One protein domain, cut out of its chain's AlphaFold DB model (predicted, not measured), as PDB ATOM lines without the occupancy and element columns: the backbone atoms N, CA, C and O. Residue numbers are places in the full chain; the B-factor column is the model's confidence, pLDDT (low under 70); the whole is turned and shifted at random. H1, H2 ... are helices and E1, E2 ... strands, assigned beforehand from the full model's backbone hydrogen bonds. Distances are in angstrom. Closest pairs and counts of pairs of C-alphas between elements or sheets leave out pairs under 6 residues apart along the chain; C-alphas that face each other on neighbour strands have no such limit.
ATOM      1  N   TYR A 162      29.605  20.866 116.570       84.44
ATOM      2  CA  TYR A 162      28.774  20.349 115.483       84.44
ATOM      3  C   TYR A 162      29.647  19.723 114.390       84.44
ATOM      4  O   TYR A 162      30.843  20.012 114.293       84.44
ATOM      5  N   GLU A 163      29.078  18.800 113.619       84.12
ATOM      6  CA  GLU A 163      29.769  18.161 112.499       84.12
ATOM      7  C   GLU A 163      29.649  19.041 111.257       84.12
ATOM      8  O   GLU A 163      28.551  19.298 110.781       84.12
ATOM      9  N   PHE A 164      30.788  19.525 110.768       86.06
ATOM     10  CA  PHE A 164      30.854  20.418 109.609       86.06
ATOM     11  C   PHE A 164      30.930  19.629 108.296       86.06
ATOM     12  O   PHE A 164      30.300  19.963 107.298       86.06
ATOM     13  N   THR A 165      31.715  18.557 108.306       82.69
ATOM     14  CA  THR A 165      31.815  17.552 107.244       82.69
ATOM     15  C   THR A 165      32.226  16.236 107.908       82.69
ATOM     16  O   THR A 165      32.797  16.299 109.007       82.69
ATOM     17  N   PRO A 166      31.966  15.050 107.317       82.94
ATOM     18  CA  PRO A 166      32.374  13.798 107.934       82.94
ATOM     19  C   PRO A 166      33.842  13.845 108.368       82.94
ATOM     20  O   PRO A 166      34.728  14.182 107.589       82.94
ATOM     21  N   GLY A 167      34.098  13.575 109.649       85.00
ATOM     22  CA  GLY A 167      35.459  13.583 110.191       85.00
ATOM     23  C   GLY A 167      36.047  14.943 110.587       85.00
ATOM     24  O   GLY A 167      37.189  14.974 111.054       85.00
ATOM     25  N   VAL A 168      35.300  16.048 110.487       90.94
ATOM     26  CA  VAL A 168      35.681  17.357 111.050       90.94
ATOM     27  C   VAL A 168      34.516  17.951 111.835       90.94
ATOM     28  O   VAL A 168      33.403  18.108 111.333       90.94
ATOM     29  N   LYS A 169      34.784  18.324 113.086       92.56
ATOM     30  CA  LYS A 169      33.818  18.968 113.978       92.56
ATOM     31  C   LYS A 169      34.304  20.354 114.365       92.56
ATOM     32  O   LYS A 169      35.481  20.528 114.672       92.56
ATOM     33  N   ILE A 170      33.404  21.329 114.398       92.50
ATOM     34  CA  ILE A 170      33.715  22.719 114.742       92.50
ATOM     35  C   ILE A 170      33.050  23.057 116.074       92.50
ATOM     36  O   ILE A 170      31.875  22.771 116.292       92.50
ATOM     37  N   HIS A 171      33.810  23.658 116.983       93.12
ATOM     38  CA  HIS A 171      33.281  24.202 118.223       93.12
ATOM     39  C   HIS A 171      32.640  25.570 117.974       93.12
ATOM     40  O   HIS A 171      33.232  26.427 117.309       93.12
ATOM     41  N   LYS A 172      31.496  25.833 118.611       91.00
ATOM     42  CA  LYS A 172      30.739  27.092 118.524       91.00
ATOM     43  C   LYS A 172      31.583  28.350 118.722       91.00
ATOM     44  O   LYS A 172      31.357  29.356 118.067       91.00
ATOM     45  N   SER A 173      32.629  28.282 119.546       92.56
ATOM     46  CA  SER A 173      33.548  29.414 119.734       92.56
ATOM     47  C   SER A 173      34.166  29.945 118.440       92.56
ATOM     48  O   SER A 173      34.567  31.100 118.384       92.56
ATOM     49  N   CYS A 174      34.334  29.096 117.425       93.12
ATOM     50  CA  CYS A 174      34.855  29.537 116.139       93.12
ATOM     51  C   CYS A 174      33.821  30.381 115.398       93.12
ATOM     52  O   CYS A 174      34.151  31.451 114.894       93.12
ATOM     53  N   LEU A 175      32.559  29.976 115.456       90.62
ATOM     54  CA  LEU A 175      31.445  30.762 114.946       90.62
ATOM     55  C   LEU A 175      31.280  32.075 115.719       90.62
ATOM     56  O   LEU A 175      31.132  33.127 115.113       90.62
ATOM     57  N   ASP A 176      31.437  32.059 117.043       89.44
ATOM     58  CA  ASP A 176      31.401  33.284 117.854       89.44
ATOM     59  C   ASP A 176      32.559  34.246 117.521       89.44
ATOM     60  O   ASP A 176      32.451  35.465 117.676       89.44
ATOM     61  N   ASN A 177      33.708  33.712 117.097       90.25
ATOM     62  CA  ASN A 177      34.871  34.519 116.748       90.25
ATOM     63  C   ASN A 177      34.776  35.096 115.335       90.25
ATOM     64  O   ASN A 177      35.125  36.261 115.132       90.25
ATOM     65  N   PHE A 178      34.338  34.290 114.369       87.19
ATOM     66  CA  PHE A 178      34.437  34.595 112.944       87.19
ATOM     67  C   PHE A 178      33.070  34.829 112.265       87.19
ATOM     68  O   PHE A 178      33.007  35.406 111.180       87.19
ATOM     69  N   GLY A 179      31.960  34.470 112.899       82.56
ATOM     70  CA  GLY A 179      30.639  34.391 112.274       82.56
ATOM     71  C   GLY A 179      30.475  33.107 111.455       82.56
ATOM     72  O   GLY A 179      31.446  32.626 110.868       82.56
ATOM     73  N   ASN A 180      29.251  32.572 111.419       76.81
ATOM     74  CA  ASN A 180      28.930  31.262 110.836       76.81
ATOM     75  C   ASN A 180      29.442  31.121 109.393       76.81
ATOM     76  O   ASN A 180      30.406  30.395 109.147       76.81
ATOM     77  N   ASP A 181      28.880  31.902 108.467       73.88
ATOM     78  CA  ASP A 181      29.178  31.809 107.030       73.88
ATOM     79  C   ASP A 181      30.665  32.029 106.723       73.88
ATOM     80  O   ASP A 181      31.252  31.387 105.850       73.88
ATOM     81  N   ASN A 182      31.304  32.934 107.465       83.94
ATOM     82  CA  ASN A 182      32.701  33.292 107.258       83.94
ATOM     83  C   ASN A 182      33.653  32.175 107.681       83.94
ATOM     84  O   ASN A 182      34.622  31.907 106.964       83.94
ATOM     85  N   PHE A 183      33.394  31.536 108.825       88.25
ATOM     86  CA  PHE A 183      34.238  30.449 109.304       88.25
ATOM     87  C   PHE A 183      34.071  29.192 108.458       88.25
ATOM     88  O   PHE A 183      35.058  28.576 108.068       88.25
ATOM     89  N   GLU A 184      32.835  28.843 108.111       86.56
ATOM     90  CA  GLU A 184      32.573  27.691 107.255       86.56
ATOM     91  C   GLU A 184      33.178  27.875 105.868       86.56
ATOM     92  O   GLU A 184      33.846  26.971 105.370       86.56
ATOM     93  N   THR A 185      33.051  29.065 105.274       87.00
ATOM     94  CA  THR A 185      33.715  29.383 104.001       87.00
ATOM     95  C   THR A 185      35.232  29.245 104.110       87.00
ATOM     96  O   THR A 185      35.865  28.715 103.202       87.00
ATOM     97  N   LEU A 186      35.834  29.706 105.212       92.00
ATOM     98  CA  LEU A 186      37.269  29.551 105.451       92.00
ATOM     99  C   LEU A 186      37.670  28.071 105.513       92.00
ATOM    100  O   LEU A 186      38.642  27.672 104.875       92.00
ATOM    101  N   MET A 187      36.898  27.251 106.229       93.12
ATOM    102  CA  MET A 187      37.144  25.814 106.339       93.12
ATOM    103  C   MET A 187      36.990  25.092 104.997       93.12
ATOM    104  O   MET A 187      37.855  24.290 104.647       93.12
ATOM    105  N   ARG A 188      35.938  25.401 104.223       90.25
ATOM    106  CA  ARG A 188      35.750  24.854 102.866       90.25
ATOM    107  C   ARG A 188      36.926  25.243 101.976       90.25
ATOM    108  O   ARG A 188      37.598  24.373 101.446       90.25
ATOM    109  N   ASN A 189      37.268  26.529 101.904       91.50
ATOM    110  CA  ASN A 189      38.379  26.995 101.073       91.50
ATOM    111  C   ASN A 189      39.721  26.350 101.445       91.50
ATOM    112  O   ASN A 189      40.502  26.023 100.552       91.50
ATOM    113  N   SER A 190      39.989  26.177 102.740       95.69
ATOM    114  CA  SER A 190      41.188  25.496 103.235       95.69
ATOM    115  C   SER A 190      41.265  24.055 102.718       95.69
ATOM    116  O   SER A 190      42.255  23.667 102.099       95.69
ATOM    117  N   LEU A 191      40.196  23.273 102.884       92.50
ATOM    118  CA  LEU A 191      40.151  21.890 102.405       92.50
ATOM    119  C   LEU A 191      40.225  21.817 100.874       92.50
ATOM    120  O   LEU A 191      41.024  21.056 100.333       92.50
ATOM    121  N   ASP A 192      39.450  22.638 100.173       88.38
ATOM    122  CA  ASP A 192      39.252  22.534  98.727       88.38
ATOM    123  C   ASP A 192      40.511  22.926  97.968       88.38
ATOM    124  O   ASP A 192      40.960  22.196  97.079       88.38
ATOM    125  N   LYS A 193      41.118  24.060  98.341       94.19
ATOM    126  CA  LYS A 193      42.370  24.524  97.736       94.19
ATOM    127  C   LYS A 193      43.506  23.559  98.045       94.19
ATOM    128  O   LYS A 193      44.247  23.199  97.132       94.19
ATOM    129  N   GLY A 194      43.621  23.114  99.298       94.94
ATOM    130  CA  GLY A 194      44.662  22.181  99.718       94.94
ATOM    131  C   GLY A 194      44.562  20.842  98.986       94.94
ATOM    132  O   GLY A 194      45.519  20.421  98.338       94.94
ATOM    133  N   MET A 195      43.386  20.210  98.992       91.69
ATOM    134  CA  MET A 195      43.151  18.931  98.311       91.69
ATOM    135  C   MET A 195      43.327  19.032  96.792       91.69
ATOM    136  O   MET A 195      43.952  18.157  96.187       91.69
ATOM    137  N   SER A 196      42.825  20.104  96.169       89.75
ATOM    138  CA  SER A 196      42.979  20.320  94.722       89.75
ATOM    139  C   SER A 196      44.445  20.493  94.340       89.75
ATOM    140  O   SER A 196      44.924  19.840  93.413       89.75
ATOM    141  N   CYS A 197      45.180  21.304  95.105       94.69
ATOM    142  CA  CYS A 197      46.613  21.503  94.930       94.69
ATOM    143  C   CYS A 197      47.401  20.194  95.088       94.69
ATOM    144  O   CYS A 197      48.220  19.871  94.228       94.69
ATOM    145  N   LEU A 198      47.137  19.396  96.131       91.06
ATOM    146  CA  LEU A 198      47.787  18.092  96.310       91.06
ATOM    147  C   LEU A 198      47.496  17.145  95.138       91.06
ATOM    148  O   LEU A 198      48.403  16.482  94.633       91.06
ATOM    149  N   SER A 199      46.246  17.095  94.670       87.44
ATOM    150  CA  SER A 199      45.862  16.274  93.516       87.44
ATOM    151  C   SER A 199      46.592  16.704  92.237       87.44
ATOM    152  O   SER A 199      47.096  15.857  91.490       87.44
ATOM    153  N   GLU A 200      46.710  18.015  92.003       88.00
ATOM    154  CA  GLU A 200      47.467  18.578  90.883       88.00
ATOM    155  C   GLU A 200      48.959  18.235  90.993       88.00
ATOM    156  O   GLU A 200      49.543  17.713  90.040       88.00
ATOM    157  N   LEU A 201      49.569  18.442  92.165       87.62
ATOM    158  CA  LEU A 201      50.966  18.095  92.430       87.62
ATOM    159  C   LEU A 201      51.242  16.614  92.157       87.62
ATOM    160  O   LEU A 201      52.203  16.292  91.453       87.62
ATOM    161  N   GLY A 202      50.385  15.719  92.652       85.06
ATOM    162  CA  GLY A 202      50.502  14.279  92.421       85.06
ATOM    163  C   GLY A 202      50.309  13.888  90.952       85.06
ATOM    164  O   GLY A 202      50.961  12.963  90.460       85.06
ATOM    165  N   THR A 203      49.454  14.607  90.221       82.06
ATOM    166  CA  THR A 203      49.195  14.369  88.792       82.06
ATOM    167  C   THR A 203      50.346  14.845  87.910       82.06
ATOM    168  O   THR A 203      50.718  14.145  86.966       82.06
ATOM    169  N   ASN A 204      50.933  15.998  88.226       83.00
ATOM    170  CA  ASN A 204      52.019  16.602  87.455       83.00
ATOM    171  C   ASN A 204      53.371  15.907  87.683       83.00
ATOM    172  O   ASN A 204      54.272  16.032  86.860       83.00
ATOM    173  N   ASN A 205      53.506  15.131  88.764       78.06
ATOM    174  CA  ASN A 205      54.753  14.475  89.168       78.06
ATOM    175  C   ASN A 205      54.643  12.938  89.175       78.06
ATOM    176  O   ASN A 205      55.274  12.259  89.980       78.06
ATOM    177  N   LYS A 206      53.845  12.362  88.262       65.12
ATOM    178  CA  LYS A 206      53.539  10.914  88.212       65.12
ATOM    179  C   LYS A 206      54.755   9.982  88.156       65.12
ATOM    180  O   LYS A 206      54.619   8.823  88.549       65.12
ATOM    181  N   GLU A 207      55.888  10.452  87.639       64.88
ATOM    182  CA  GLU A 207      57.090   9.644  87.392       64.88
ATOM    183  C   GLU A 207      58.167   9.774  88.476       64.88
ATOM    184  O   GLU A 207      59.120   8.998  88.490       64.88
ATOM    185  N   THR A 208      58.031  10.723  89.405       58.62
ATOM    186  CA  THR A 208      58.991  10.895  90.497       58.62
ATOM    187  C   THR A 208      58.520  10.098  91.719       58.62
ATOM    188  O   THR A 208      57.324  10.002  91.997       58.62
ATOM    189  N   GLY A 209      59.443   9.497  92.481       54.78
ATOM    190  CA  GLY A 209      59.124   8.761  93.722       54.78
ATOM    191  C   GLY A 209      58.314   9.576  94.750       54.78
ATOM    192  O   GLY A 209      57.663   8.991  95.613       54.78
ATOM    193  N   ALA A 210      58.268  10.905  94.581       55.41
ATOM    194  CA  ALA A 210      57.398  11.869  95.259       55.41
ATOM    195  C   ALA A 210      55.889  11.568  95.150       55.41
ATOM    196  O   ALA A 210      55.097  12.036  95.968       55.41
ATOM    197  N   LYS A 211      55.466  10.742  94.181       58.97
ATOM    198  CA  LYS A 211      54.086  10.245  94.113       58.97
ATOM    199  C   LYS A 211      53.670   9.516  95.394       58.97
ATOM    200  O   LYS A 211      52.497   9.572  95.747       58.97
ATOM    201  N   GLY A 212      54.606   8.828  96.057       65.75
ATOM    202  CA  GLY A 212      54.324   8.088  97.286       65.75
ATOM    203  C   GLY A 212      53.766   9.000  98.372       65.75
ATOM    204  O   GLY A 212      52.677   8.743  98.877       65.75
ATOM    205  N   GLU A 213      54.458  10.103  98.649       81.44
ATOM    206  CA  GLU A 213      54.125  10.971  99.776       81.44
ATOM    207  C   GLU A 213      52.820  11.740  99.564       81.44
ATOM    208  O   GLU A 213      51.918  11.674 100.393       81.44
ATOM    209  N   ILE A 214      52.643  12.371  98.401       85.06
ATOM    210  CA  ILE A 214      51.388  13.070  98.086       85.06
ATOM    211  C   ILE A 214      50.193  12.112  98.087       85.06
ATOM    212  O   ILE A 214      49.124  12.454  98.594       85.06
ATOM    213  N   ALA A 215      50.353  10.901  97.540       78.44
ATOM    214  CA  ALA A 215      49.286   9.908  97.572       78.44
ATOM    215  C   ALA A 215      48.961   9.468  99.007       78.44
ATOM    216  O   ALA A 215      47.788   9.269  99.316       78.44
ATOM    217  N   ASN A 216      49.965   9.350  99.886       81.69
ATOM    218  CA  ASN A 216      49.748   9.073 101.306       81.69
ATOM    219  C   ASN A 216      48.924  10.188 101.955       81.69
ATOM    220  O   ASN A 216      47.897   9.890 102.558       81.69
ATOM    221  N   ILE A 217      49.319  11.454 101.776       88.25
ATOM    222  CA  ILE A 217      48.612  12.608 102.354       88.25
ATOM    223  C   ILE A 217      47.158  12.633 101.882       88.25
ATOM    224  O   ILE A 217      46.247  12.723 102.702       88.25
ATOM    225  N   ILE A 218      46.919  12.498 100.573       85.44
ATOM    226  CA  ILE A 218      45.562  12.477 100.007       85.44
ATOM    227  C   ILE A 218      44.751  11.313 100.587       85.44
ATOM    228  O   ILE A 218      43.589  11.494 100.945       85.44
ATOM    229  N   ASN A 219      45.340  10.121 100.707       78.50
ATOM    230  CA  ASN A 219      44.654   8.964 101.281       78.50
ATOM    231  C   ASN A 219      44.319   9.173 102.762       78.50
ATOM    232  O   ASN A 219      43.202   8.866 103.170       78.50
ATOM    233  N   LEU A 220      45.249   9.710 103.553       85.69
ATOM    234  CA  LEU A 220      45.040  10.009 104.969       85.69
ATOM    235  C   LEU A 220      43.966  11.087 105.158       85.69
ATOM    236  O   LEU A 220      43.067  10.904 105.975       85.69
ATOM    237  N   LEU A 221      43.987  12.149 104.346       87.56
ATOM    238  CA  LEU A 221      42.935  13.169 104.331       87.56
ATOM    239  C   LEU A 221      41.584  12.576 103.927       87.56
ATOM    240  O   LEU A 221      40.589  12.855 104.581       87.56
ATOM    241  N   ASN A 222      41.528  11.702 102.922       79.25
ATOM    242  CA  ASN A 222      40.285  11.029 102.537       79.25
ATOM    243  C   ASN A 222      39.754  10.105 103.641       79.25
ATOM    244  O   ASN A 222      38.546  10.046 103.859       79.25
ATOM    245  N   ILE A 223      40.629   9.384 104.351       76.31
ATOM    246  CA  ILE A 223      40.240   8.564 105.506       76.31
ATOM    247  C   ILE A 223      39.694   9.466 106.615       76.31
ATOM    248  O   ILE A 223      38.596   9.195 107.109       76.31
ATOM    249  N   GLN A 224      40.399  10.553 106.945       84.06
ATOM    250  CA  GLN A 224      39.956  11.546 107.922       84.06
ATOM    251  C   GLN A 224      38.575  12.090 107.547       84.06
ATOM    252  O   GLN A 224      37.642  11.963 108.331       84.06
ATOM    253  N   LEU A 225      38.419  12.586 106.319       83.94
ATOM    254  CA  LEU A 225      37.196  13.203 105.795       83.94
ATOM    255  C   LEU A 225      36.078  12.203 105.448       83.94
ATOM    256  O   LEU A 225      35.009  12.597 104.991       83.94
ATOM    257  N   SER A 226      36.293  10.899 105.642       76.38
ATOM    258  CA  SER A 226      35.246   9.886 105.452       76.38
ATOM    259  C   SER A 226      34.368   9.685 106.689       76.38
ATOM    260  O   SER A 226      33.379   8.954 106.622       76.38
ATOM    261  N   GLY A 227      34.759  10.251 107.838       75.50
ATOM    262  CA  GLY A 227      34.114  10.009 109.132       75.50
ATOM    263  C   GLY A 227      34.335   8.599 109.701       75.50
ATOM    264  O   GLY A 227      33.770   8.266 110.738       75.50
ATOM    265  N   LYS A 228      35.155   7.756 109.051       76.00
ATOM    266  CA  LYS A 228      35.490   6.399 109.531       76.00
ATOM    267  C   LYS A 228      36.488   6.389 110.691       76.00
ATOM    268  O   LYS A 228      36.632   5.367 111.353       76.00
ATOM    269  N   VAL A 229      37.193   7.494 110.905       81.44
ATOM    270  CA  VAL A 229      38.132   7.682 112.014       81.44
ATOM    271  C   VAL A 229      37.632   8.781 112.936       81.44
ATOM    272  O   VAL A 229      36.660   9.482 112.645       81.44
ATOM    273  N   LYS A 230      38.300   8.925 114.079       82.50
ATOM    274  CA  LYS A 230      37.957   9.959 115.040       82.50
ATOM    275  C   LYS A 230      38.039  11.350 114.383       82.50
ATOM    276  O   LYS A 230      39.066  11.681 113.793       82.50
ATOM    277  N   PRO A 231      36.987  12.177 114.491       87.50
ATOM    278  CA  PRO A 231      36.948  13.465 113.818       87.50
ATOM    279  C   PRO A 231      37.937  14.461 114.429       87.50
ATOM    280  O   PRO A 231      38.060  14.542 115.655       87.50
ATOM    281  N   THR A 232      38.560  15.276 113.580       91.69
ATOM    282  CA  THR A 232      39.347  16.432 114.009       91.69
ATOM    283  C   THR A 232      38.415  17.489 114.574       91.69
ATOM    284  O   THR A 232      37.499  17.959 113.901       91.69
ATOM    285  N   SER A 233      38.658  17.875 115.822       94.19
ATOM    286  CA  SER A 233      37.908  18.934 116.495       94.19
ATOM    287  C   SER A 233      38.595  20.289 116.326       94.19
ATOM    288  O   SER A 233      39.761  20.426 116.670       94.19
ATOM    289  N   ILE A 234      37.886  21.308 115.852       95.06
ATOM    290  CA  ILE A 234      38.423  22.662 115.666       95.06
ATOM    291  C   ILE A 234      37.828  23.592 116.718       95.06
ATOM    292  O   ILE A 234      36.609  23.664 116.866       95.06
ATOM    293  N   MET A 235      38.675  24.303 117.460       94.62
ATOM    294  CA  MET A 235      38.266  25.191 118.552       94.62
ATOM    295  C   MET A 235      38.953  26.557 118.488       94.62
ATOM    296  O   MET A 235      40.030  26.697 117.922       94.62
ATOM    297  N   CYS A 236      38.323  27.585 119.065       94.38
ATOM    298  CA  CYS A 236      38.773  28.980 118.949       94.38
ATOM    299  C   CYS A 236      38.660  29.759 120.273       94.38
ATOM    300  O   CYS A 236      38.547  30.984 120.294       94.38
ATOM    301  N   ASN A 237      38.639  29.060 121.407       90.38
ATOM    302  CA  ASN A 237      38.443  29.628 122.747       90.38
ATOM    303  C   ASN A 237      39.492  29.163 123.766       90.38
ATOM    304  O   ASN A 237      39.322  29.393 124.966       90.38
ATOM    305  N   GLN A 238      40.565  28.503 123.339       88.94
ATOM    306  CA  GLN A 238      41.607  28.049 124.250       88.94
ATOM    307  C   GLN A 238      42.404  29.241 124.793       88.94
ATOM    308  O   GLN A 238      43.083  29.930 124.043       88.94
ATOM    309  N   LYS A 239      42.334  29.507 126.101       87.88
ATOM    310  CA  LYS A 239      42.990  30.672 126.736       87.88
ATOM    311  C   LYS A 239      44.278  30.325 127.481       87.88
ATOM    312  O   LYS A 239      45.074  31.215 127.753       87.88
ATOM    313  N   ASP A 240      44.469  29.054 127.808       85.50
ATOM    314  CA  ASP A 240      45.585  28.492 128.574       85.50
ATOM    315  C   ASP A 240      46.829  28.183 127.718       85.50
ATOM    316  O   ASP A 240      47.784  27.590 128.212       85.50
ATOM    317  N   TYR A 241      46.841  28.607 126.451       85.94
ATOM    318  CA  TYR A 241      47.979  28.475 125.542       85.94
ATOM    319  C   TYR A 241      48.725  29.806 125.353       85.94
ATOM    320  O   TYR A 241      48.135  30.889 125.397       85.94
ATOM    321  N   SER A 242      50.036  29.728 125.113       86.69
ATOM    322  CA  SER A 242      50.870  30.897 124.817       86.69
ATOM    323  C   SER A 242      50.704  31.330 123.360       86.69
ATOM    324  O   SER A 242      51.474  30.953 122.484       86.69
ATOM    325  N   TRP A 243      49.703  32.168 123.109       88.69
ATOM    326  CA  TRP A 243      49.350  32.663 121.774       88.69
ATOM    327  C   TRP A 243      50.273  33.750 121.195       88.69
ATOM    328  O   TRP A 243      49.918  34.382 120.200       88.69
ATOM    329  N   ASP A 244      51.419  34.030 121.817       82.56
ATOM    330  CA  ASP A 244      52.349  35.041 121.306       82.56
ATOM    331  C   ASP A 244      52.976  34.569 119.986       82.56
ATOM    332  O   ASP A 244      53.646  33.537 119.936       82.56
ATOM    333  N   GLY A 245      52.683  35.280 118.896       81.81
ATOM    334  CA  GLY A 245      53.116  34.920 117.541       81.81
ATOM    335  C   GLY A 245      52.532  33.618 116.975       81.81
ATOM    336  O   GLY A 245      52.964  33.202 115.906       81.81
ATOM    337  N   THR A 246      51.572  32.978 117.653       89.88
ATOM    338  CA  THR A 246      50.951  31.723 117.195       89.88
ATOM    339  C   THR A 246      49.557  31.992 116.632       89.88
ATOM    340  O   THR A 246      48.716  32.590 117.309       89.88
ATOM    341  N   ILE A 247      49.304  31.546 115.401       94.12
ATOM    342  CA  ILE A 247      48.003  31.674 114.722       94.12
ATOM    343  C   ILE A 247      47.108  30.484 115.074       94.12
ATOM    344  O   ILE A 247      45.957  30.665 115.475       94.12
ATOM    345  N   ALA A 248      47.660  29.280 114.974       95.75
ATOM    346  CA  ALA A 248      46.998  28.028 115.284       95.75
ATOM    347  C   ALA A 248      48.010  27.020 115.836       95.75
ATOM    348  O   ALA A 248      49.218  27.242 115.750       95.75
ATOM    349  N   PHE A 249      47.509  25.945 116.435       93.62
ATOM    350  CA  PHE A 249      48.293  24.740 116.662       93.62
ATOM    351  C   PHE A 249      47.385  23.507 116.664       93.62
ATOM    352  O   PHE A 249      46.215  23.571 117.061       93.62
ATOM    353  N   ALA A 250      47.946  22.371 116.282       92.75
ATOM    354  CA  ALA A 250      47.303  21.073 116.305       92.75
ATOM    355  C   ALA A 250      47.827  20.193 117.441       92.75
ATOM    356  O   ALA A 250      48.996  20.236 117.830       92.75
ATOM    357  N   SER A 251      46.957  19.325 117.954       88.31
ATOM    358  CA  SER A 251      47.416  18.161 118.709       88.31
ATOM    359  C   SER A 251      48.036  17.132 117.778       88.31
ATOM    360  O   SER A 251      47.579  16.908 116.659       88.31
ATOM    361  N   VAL A 252      49.059  16.461 118.286       76.81
ATOM    362  CA  VAL A 252      49.630  15.287 117.638       76.81
ATOM    363  C   VAL A 252      49.321  14.083 118.527       76.81
ATOM    364  O   VAL A 252      49.611  14.134 119.724       76.81
ATOM    365  N   GLY A 253      48.664  13.052 117.989       65.44
ATOM    366  CA  GLY A 253      48.237  11.860 118.741       65.44
ATOM    367  C   GLY A 253      47.050  12.072 119.701       65.44
ATOM    368  O   GLY A 253      46.237  12.984 119.542       65.44
ATOM    369  N   SER A 254      46.946  11.227 120.735       60.25
ATOM    370  CA  SER A 254      45.825  11.166 121.700       60.25
ATOM    371  C   SER A 254      45.815  12.254 122.786       60.25
ATOM    372  O   SER A 254      45.060  12.162 123.759       60.25
ATOM    373  N   ASN A 255      46.612  13.313 122.624       66.44
ATOM    374  CA  ASN A 255      46.734  14.391 123.602       66.44
ATOM    375  C   ASN A 255      45.367  14.971 124.001       66.44
ATOM    376  O   ASN A 255      44.540  15.321 123.157       66.44
ATOM    377  N   ARG A 256      45.128  15.090 125.311       72.06
ATOM    378  CA  ARG A 256      43.873  15.614 125.857       72.06
ATOM    379  C   ARG A 256      43.975  17.105 126.140       72.06
ATOM    380  O   ARG A 256      44.796  17.548 126.942       72.06
ATOM    381  N   HIS A 257      43.061  17.873 125.564       72.31
ATOM    382  CA  HIS A 257      42.844  19.260 125.927       72.31
ATOM    383  C   HIS A 257      42.191  19.342 127.313       72.31
ATOM    384  O   HIS A 257      41.001  19.061 127.475       72.31
ATOM    385  N   LYS A 258      42.953  19.770 128.328       67.38
ATOM    386  CA  LYS A 258      42.512  19.779 129.736       67.38
ATOM    387  C   LYS A 258      41.239  20.598 129.963       67.38
ATOM    388  O   LYS A 258      40.330  20.117 130.627       67.38
ATOM    389  N   SER A 259      41.146  21.782 129.357       66.44
ATOM    390  CA  SER A 259      40.037  22.717 129.610       66.44
ATOM    391  C   SER A 259      38.699  22.335 128.957       66.44
ATOM    392  O   SER A 259      37.663  22.793 129.421       66.44
ATOM    393  N   TYR A 260      38.696  21.478 127.927       65.38
ATOM    394  CA  TYR A 260      37.476  21.075 127.203       65.38
ATOM    395  C   TYR A 260      37.231  19.563 127.235       65.38
ATOM    396  O   TYR A 260      36.247  19.077 126.690       65.38
ATOM    397  N   GLY A 261      38.139  18.794 127.840       73.38
ATOM    398  CA  GLY A 261      38.070  17.338 127.850       73.38
ATOM    399  C   GLY A 261      38.180  16.691 126.465       73.38
ATOM    400  O   GLY A 261      37.947  15.489 126.369       73.38
ATOM    401  N   VAL A 262      38.540  17.450 125.423       79.31
ATOM    402  CA  VAL A 262      38.654  16.973 124.039       79.31
ATOM    403  C   VAL A 262      39.938  16.169 123.896       79.31
ATOM    404  O   VAL A 262      41.033  16.689 124.095       79.31
ATOM    405  N   ASN A 263      39.809  14.895 123.555       81.62
ATOM    406  CA  ASN A 263      40.942  14.048 123.187       81.62
ATOM    407  C   ASN A 263      41.267  14.287 121.702       81.62
ATOM    408  O   ASN A 263      40.327  14.295 120.907       81.62
ATOM    409  N   GLY A 264      42.545  14.402 121.323       81.06
ATOM    410  CA  GLY A 264      42.985  14.579 119.930       81.06
ATOM    411  C   GLY A 264      42.448  13.511 118.955       81.06
ATOM    412  O   GLY A 264      42.070  12.427 119.409       81.06
ATOM    413  N   PRO A 265      42.365  13.793 117.642       90.88
ATOM    414  CA  PRO A 265      42.927  14.967 116.972       90.88
ATOM    415  C   PRO A 265      42.079  16.237 117.139       90.88
ATOM    416  O   PRO A 265      40.847  16.219 117.122       90.88
ATOM    417  N   PHE A 266      42.759  17.365 117.320       93.25
ATOM    418  CA  PHE A 266      42.160  18.693 117.399       93.25
ATOM    419  C   PHE A 266      43.104  19.776 116.874       93.25
ATOM    420  O   PHE A 266      44.324  19.610 116.936       93.25
ATOM    421  N   ILE A 267      42.519  20.890 116.442       95.62
ATOM    422  CA  ILE A 267      43.175  22.137 116.046       95.62
ATOM    423  C   ILE A 267      42.602  23.253 116.915       95.62
ATOM    424  O   ILE A 267      41.383  23.377 117.045       95.62
ATOM    425  N   SER A 268      43.460  24.080 117.505       95.50
ATOM    426  CA  SER A 268      43.033  25.314 118.156       95.50
ATOM    427  C   SER A 268      43.531  26.523 117.383       95.50
ATOM    428  O   SER A 268      44.720  26.647 117.100       95.50
ATOM    429  N   LEU A 269      42.627  27.459 117.115       96.56
ATOM    430  CA  LEU A 269      42.938  28.772 116.564       96.56
ATOM    431  C   LEU A 269      43.063  29.802 117.686       96.56
ATOM    432  O   LEU A 269      42.391  29.708 118.720       96.56
ATOM    433  N   ASN A 270      43.902  30.812 117.465       95.75
ATOM    434  CA  ASN A 270      44.130  31.885 118.420       95.75
ATOM    435  C   ASN A 270      42.811  32.606 118.761       95.75
ATOM    436  O   ASN A 270      42.202  33.225 117.882       95.75
ATOM    437  N   PRO A 271      42.369  32.601 120.034       93.75
ATOM    438  CA  PRO A 271      41.069  33.142 120.432       93.75
ATOM    439  C   PRO A 271      40.982  34.669 120.316       93.75
ATOM    440  O   PRO A 271      39.900  35.244 120.464       93.75
ATOM    441  N   LYS A 272      42.117  35.350 120.102       93.12
ATOM    442  CA  LYS A 272      42.168  36.798 119.862       93.12
ATOM    443  C   LYS A 272      41.759  37.160 118.433       93.12
ATOM    444  O   LYS A 272      41.404  38.321 118.207       93.12
ATOM    445  N   MET A 273      41.812  36.201 117.502       94.31
ATOM    446  CA  MET A 273      41.375  36.388 116.122       94.31
ATOM    447  C   MET A 273      39.858  36.499 116.069       94.31
ATOM    448  O   MET A 273      39.141  35.707 116.686       94.31
ATOM    449  N   LYS A 274      39.378  37.515 115.357       90.62
ATOM    450  CA  LYS A 274      37.954  37.812 115.197       90.62
ATOM    451  C   LYS A 274      37.666  38.224 113.764       90.62
ATOM    452  O   LYS A 274      38.561  38.724 113.088       90.62
ATOM    453  N   SER A 275      36.423  38.111 113.325       87.00
ATOM    454  CA  SER A 275      36.027  38.709 112.051       87.00
ATOM    455  C   SER A 275      36.111  40.232 112.074       87.00
ATOM    456  O   SER A 275      35.787  40.894 113.062       87.00
ATOM    457  N   GLY A 276      36.607  40.776 110.968       83.56
ATOM    458  CA  GLY A 276      36.767  42.195 110.695       83.56
ATOM    459  C   GLY A 276      35.842  42.680 109.579       83.56
ATOM    460  O   GLY A 276      34.962  41.971 109.094       83.56
ATOM    461  N   PHE A 277      36.044  43.931 109.166       78.88
ATOM    462  CA  PHE A 277      35.298  44.544 108.066       78.88
ATOM    463  C   PHE A 277      35.630  43.847 106.734       78.88
ATOM    464  O   PHE A 277      36.790  43.508 106.502       78.88
ATOM    465  N   LEU A 278      34.632  43.644 105.863       77.19
ATOM    466  CA  LEU A 278      34.786  43.006 104.540       77.19
ATOM    467  C   LEU A 278      35.462  41.620 104.575       77.19
ATOM    468  O   LEU A 278      36.373  41.352 103.796       77.19
ATOM    469  N   ASN A 279      35.032  40.736 105.479       72.06
ATOM    470  CA  ASN A 279      35.543  39.358 105.602       72.06
ATOM    471  C   ASN A 279      37.057  39.259 105.892       72.06
ATOM    472  O   ASN A 279      37.673  38.219 105.652       72.06
ATOM    473  N   SER A 280      37.661  40.331 106.413       85.31
ATOM    474  CA  SER A 280      39.026  40.314 106.949       85.31
ATOM    475  C   SER A 280      39.077  39.654 108.330       85.31
ATOM    476  O   SER A 280      38.053  39.503 108.997       85.31
ATOM    477  N   ILE A 281      40.276  39.289 108.787       87.88
ATOM    478  CA  ILE A 281      40.496  38.757 110.135       87.88
ATOM    479  C   ILE A 281      41.196  39.830 110.969       87.88
ATOM    480  O   ILE A 281      42.319  40.243 110.693       87.88
ATOM    481  N   LYS A 282      40.529  40.297 112.020       89.75
ATOM    482  CA  LYS A 282      41.097  41.212 113.008       89.75
ATOM    483  C   LYS A 282      42.007  40.442 113.966       89.75
ATOM    484  O   LYS A 282      41.622  39.392 114.477       89.75
ATOM    485  N   ASN A 283      43.173  41.019 114.276       89.06
ATOM    486  CA  ASN A 283      44.209  40.426 115.138       89.06
ATOM    487  C   ASN A 283      44.708  39.052 114.654       89.06
ATOM    488  O   ASN A 283      45.163  38.247 115.466       89.06
ATOM    489  N   GLY A 284      44.586  38.780 113.359       89.75
ATOM    490  CA  GLY A 284      45.059  37.560 112.725       89.75
ATOM    491  C   GLY A 284      45.726  37.870 111.389       89.75
ATOM    492  O   GLY A 284      45.862  39.046 111.029       89.75
ATOM    493  N   PRO A 285      46.170  36.829 110.679       91.69
ATOM    494  CA  PRO A 285      46.763  36.976 109.361       91.69
ATOM    495  C   PRO A 285      45.690  37.301 108.300       91.69
ATOM    496  O   PRO A 285      44.488  37.260 108.591       91.69
ATOM    497  N   PRO A 286      46.092  37.615 107.056       91.50
ATOM    498  CA  PRO A 286      45.208  37.569 105.894       91.50
ATOM    499  C   PRO A 286      44.409  36.256 105.800       91.50
ATOM    500  O   PRO A 286      44.816  35.215 106.315       91.50
ATOM    501  N   LYS A 287      43.237  36.303 105.153       90.88
ATOM    502  CA  LYS A 287      42.307  35.160 105.095       90.88
ATOM    503  C   LYS A 287      42.909  33.946 104.386       90.88
ATOM    504  O   LYS A 287      42.765  32.835 104.876       90.88
ATOM    505  N   ASP A 288      43.567  34.170 103.260       90.81
ATOM    506  CA  ASP A 288      44.298  33.171 102.480       90.81
ATOM    507  C   ASP A 288      45.429  32.514 103.283       90.81
ATOM    508  O   ASP A 288      45.596  31.297 103.227       90.81
ATOM    509  N   GLU A 289      46.145  33.294 104.094       93.25
ATOM    510  CA  GLU A 289      47.140  32.760 105.027       93.25
ATOM    511  C   GLU A 289      46.474  31.901 106.115       93.25
ATOM    512  O   GLU A 289      46.935  30.793 106.368       93.25
ATOM    513  N   LEU A 290      45.345  32.326 106.707       95.38
ATOM    514  CA  LEU A 290      44.634  31.490 107.690       95.38
ATOM    515  C   LEU A 290      44.076  30.197 107.070       95.38
ATOM    516  O   LEU A 290      44.110  29.154 107.719       95.38
ATOM    517  N   GLU A 291      43.576  30.243 105.833       96.44
ATOM    518  CA  GLU A 291      43.163  29.046 105.085       96.44
ATOM    519  C   GLU A 291      44.336  28.060 104.938       96.44
ATOM    520  O   GLU A 291      44.159  26.861 105.169       96.44
ATOM    521  N   GLY A 292      45.536  28.561 104.624       96.69
ATOM    522  CA  GLY A 292      46.754  27.753 104.564       96.69
ATOM    523  C   GLY A 292      47.159  27.178 105.919       96.69
ATOM    524  O   GLY A 292      47.414  25.979 106.016       96.69
ATOM    525  N   VAL A 293      47.140  27.994 106.975       96.19
ATOM    526  CA  VAL A 293      47.463  27.559 108.340       96.19
ATOM    527  C   VAL A 293      46.502  26.466 108.815       96.19
ATOM    528  O   VAL A 293      46.935  25.469 109.379       96.19
ATOM    529  N   VAL A 294      45.197  26.579 108.560       96.56
ATOM    530  CA  VAL A 294      44.247  25.507 108.912       96.56
ATOM    531  C   VAL A 294      44.594  24.199 108.195       96.56
ATOM    532  O   VAL A 294      44.563  23.134 108.815       96.56
ATOM    533  N   PHE A 295      44.967  24.271 106.915       97.44
ATOM    534  CA  PHE A 295      45.369  23.093 106.151       97.44
ATOM    535  C   PHE A 295      46.663  22.478 106.699       97.44
ATOM    536  O   PHE A 295      46.765  21.264 106.853       97.44
ATOM    537  N   HIS A 296      47.629  23.317 107.063       97.06
ATOM    538  CA  HIS A 296      48.864  22.921 107.737       97.06
ATOM    539  C   HIS A 296      48.601  22.179 109.051       97.06
ATOM    540  O   HIS A 296      49.161  21.108 109.289       97.06
ATOM    541  N   GLU A 297      47.716  22.712 109.894       96.56
ATOM    542  CA  GLU A 297      47.361  22.085 111.168       96.56
ATOM    543  C   GLU A 297      46.619  20.751 110.977       96.56
ATOM    544  O   GLU A 297      46.789  19.822 111.771       96.56
ATOM    545  N   LEU A 298      45.844  20.603 109.897       94.88
ATOM    546  CA  LEU A 298      45.261  19.309 109.534       94.88
ATOM    547  C   LEU A 298      46.346  18.275 109.226       94.88
ATOM    548  O   LEU A 298      46.244  17.149 109.705       94.88
ATOM    549  N   LEU A 299      47.409  18.649 108.506       94.44
ATOM    550  CA  LEU A 299      48.536  17.746 108.242       94.44
ATOM    551  C   LEU A 299      49.220  17.301 109.542       94.44
ATOM    552  O   LEU A 299      49.594  16.136 109.673       94.44
ATOM    553  N   HIS A 300      49.307  18.171 110.550       90.50
ATOM    554  CA  HIS A 300      49.797  17.767 111.870       90.50
ATOM    555  C   HIS A 300      48.933  16.693 112.544       90.50
ATOM    556  O   HIS A 300      49.478  15.774 113.159       90.50
ATOM    557  N   ASN A 301      47.604  16.747 112.398       91.44
ATOM    558  CA  ASN A 301      46.726  15.685 112.901       91.44
ATOM    559  C   ASN A 301      46.911  14.343 112.165       91.44
ATOM    560  O   ASN A 301      46.545  13.313 112.725       91.44
ATOM    561  N   LEU A 302      47.499  14.339 110.964       88.19
ATOM    562  CA  LEU A 302      47.854  13.117 110.225       88.19
ATOM    563  C   LEU A 302      49.237  12.561 110.605       88.19
ATOM    564  O   LEU A 302      49.668  11.569 110.025       88.19
ATOM    565  N   GLY A 303      49.945  13.199 111.543       85.62
ATOM    566  CA  GLY A 303      51.245  12.741 112.041       85.62
ATOM    567  C   GLY A 303      52.460  13.457 111.446       85.62
ATOM    568  O   GLY A 303      53.580  13.208 111.894       85.62
ATOM    569  N   TYR A 304      52.284  14.395 110.510       86.81
ATOM    570  CA  TYR A 304      53.392  15.217 110.010       86.81
ATOM    571  C   TYR A 304      53.863  16.167 111.113       86.81
ATOM    572  O   TYR A 304      53.043  16.797 111.765       86.81
ATOM    573  N   ARG A 305      55.169  16.279 111.383       83.12
ATOM    574  CA  ARG A 305      55.701  17.096 112.496       83.12
ATOM    575  C   ARG A 305      56.876  17.953 112.037       83.12
ATOM    576  O   ARG A 305      57.733  17.502 111.284       83.12
TER     577      ARG A 305
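This is residues 162 to 305 of the 500 residues of an uncharacterized protein of Bacteriovorax sp. BAL6_X (UniProt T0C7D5). A small, strongly twisted sheet of five strands has the helix H4 packed lengthwise along one face, and the much longer helix H2 crosses H4 steeply and runs on past the sheet. There H3 folds back beside the far part of H2, and the two make a helical hairpin that reaches away from the sheet, while the short H1 only grazes the sheet. The printed part has 144 residues, with four named helices and five named strands in the order E1 E2 H1 H2 H3 E3 E4 E5 H4. The sheet is mixed, in the order E1 E2 E3 E5 E4, and the class is mixed, helices and strands. The whole is compact, with a radius of gyration of the C-alphas of 15.3 A and spans of 46 by 35 by 28 A.

The sheet is made of E1, residues 162 to 165, E2, residues 168 to 171, E3, residues 232 to 235, E5, residues 266 to 269, and E4, residues 248 to 250. E1 begins at C-alpha 162, at (28.774, 20.349, 115.483). Of the strands, E2 is 10.2 A from first to last C-alpha and E5 is 10.1 A. The longest helix is H2, residues 180 to 204, 36.0 A from C-alpha 180 at (28.930, 31.262, 110.836) to C-alpha 204. H1, residues 172 to 178, comes before it and is 10.1 A long. H3, residues 211 to 224, measures 19.8 A. H4, residues 287 to 301, measures 21.4 A and ends at C-alpha 301, at (46.726, 15.685, 112.901).

The sheet is only just strongly twisted, with C-alphas up to 4.0 A off its best plane; E1 and E4 are its edge strands. E2 and E3 are parallel, with N 169 and O 232 2.9 A apart, within hydrogen-bond range. E3 and E5 are parallel too, with N 267 and O 233 at 2.8 A. The hairpin E1 and E2 is antiparallel, with N 162 and O 170 at 3.0 A, and so is the hairpin E4 and E5, with N 268 and O 249 at 2.8 A. E2, H1 H2 H3 and E3 make a strand-helix-strand unit, two parallel neighbour strands with helices between them in the chain. The sheet with H2 and H4 makes two layers, that is, a sheet with helices on one face of it. H4 has a height over the sheet of 8.9 A and lies over E5 and only just over E4, on which 3 of its C-alphas fall. It runs along the strands, at 22 degrees to E5 on the local plane, and its closest C-alphas to E4 are those of Glu 297 and Ala 250, 5.2 A apart. H2 touches H4 with residues 186 to 194 alone, closest at the C-alphas of Ser 190 and Glu 291, 4.5 A. They run the same way at a steep tilt of 69 degrees, only just short of about perpendicular. In the helical hairpin H2 and H3, H2 touches H3 with residues 195 to 202 alone, closest at the C-alphas of Gly 202 and Lys 211, 5.7 A, at a shallow tilt of 30 degrees, opposite ways. H3 is not on the sheet. H1 only grazes the sheet, with residues 172 to 177; its closest C-alphas to E3 are those of Cys 174 and Met 235, 6.0 A apart. H1 and H3 are apart. In H1, H2, H3 and H4 every O i to N i+4 pair is within hydrogen-bond range.

The two C-alphas farthest apart are those of Glu 207 and Ser 259, 47.4 A. The printed part has no cut. The links E3 to E4, E4 to E5 and E5 to H4 are long, with 12, 15 and 17 residues. Short antiparallel pairings join residues 256 to 257 with 262 to 263, and 274 to 275 with 281 to 282. The mean pLDDT of the printed part is 85.5, and residues 206 to 212, 253 to 255 and 258 to 260 are under 70.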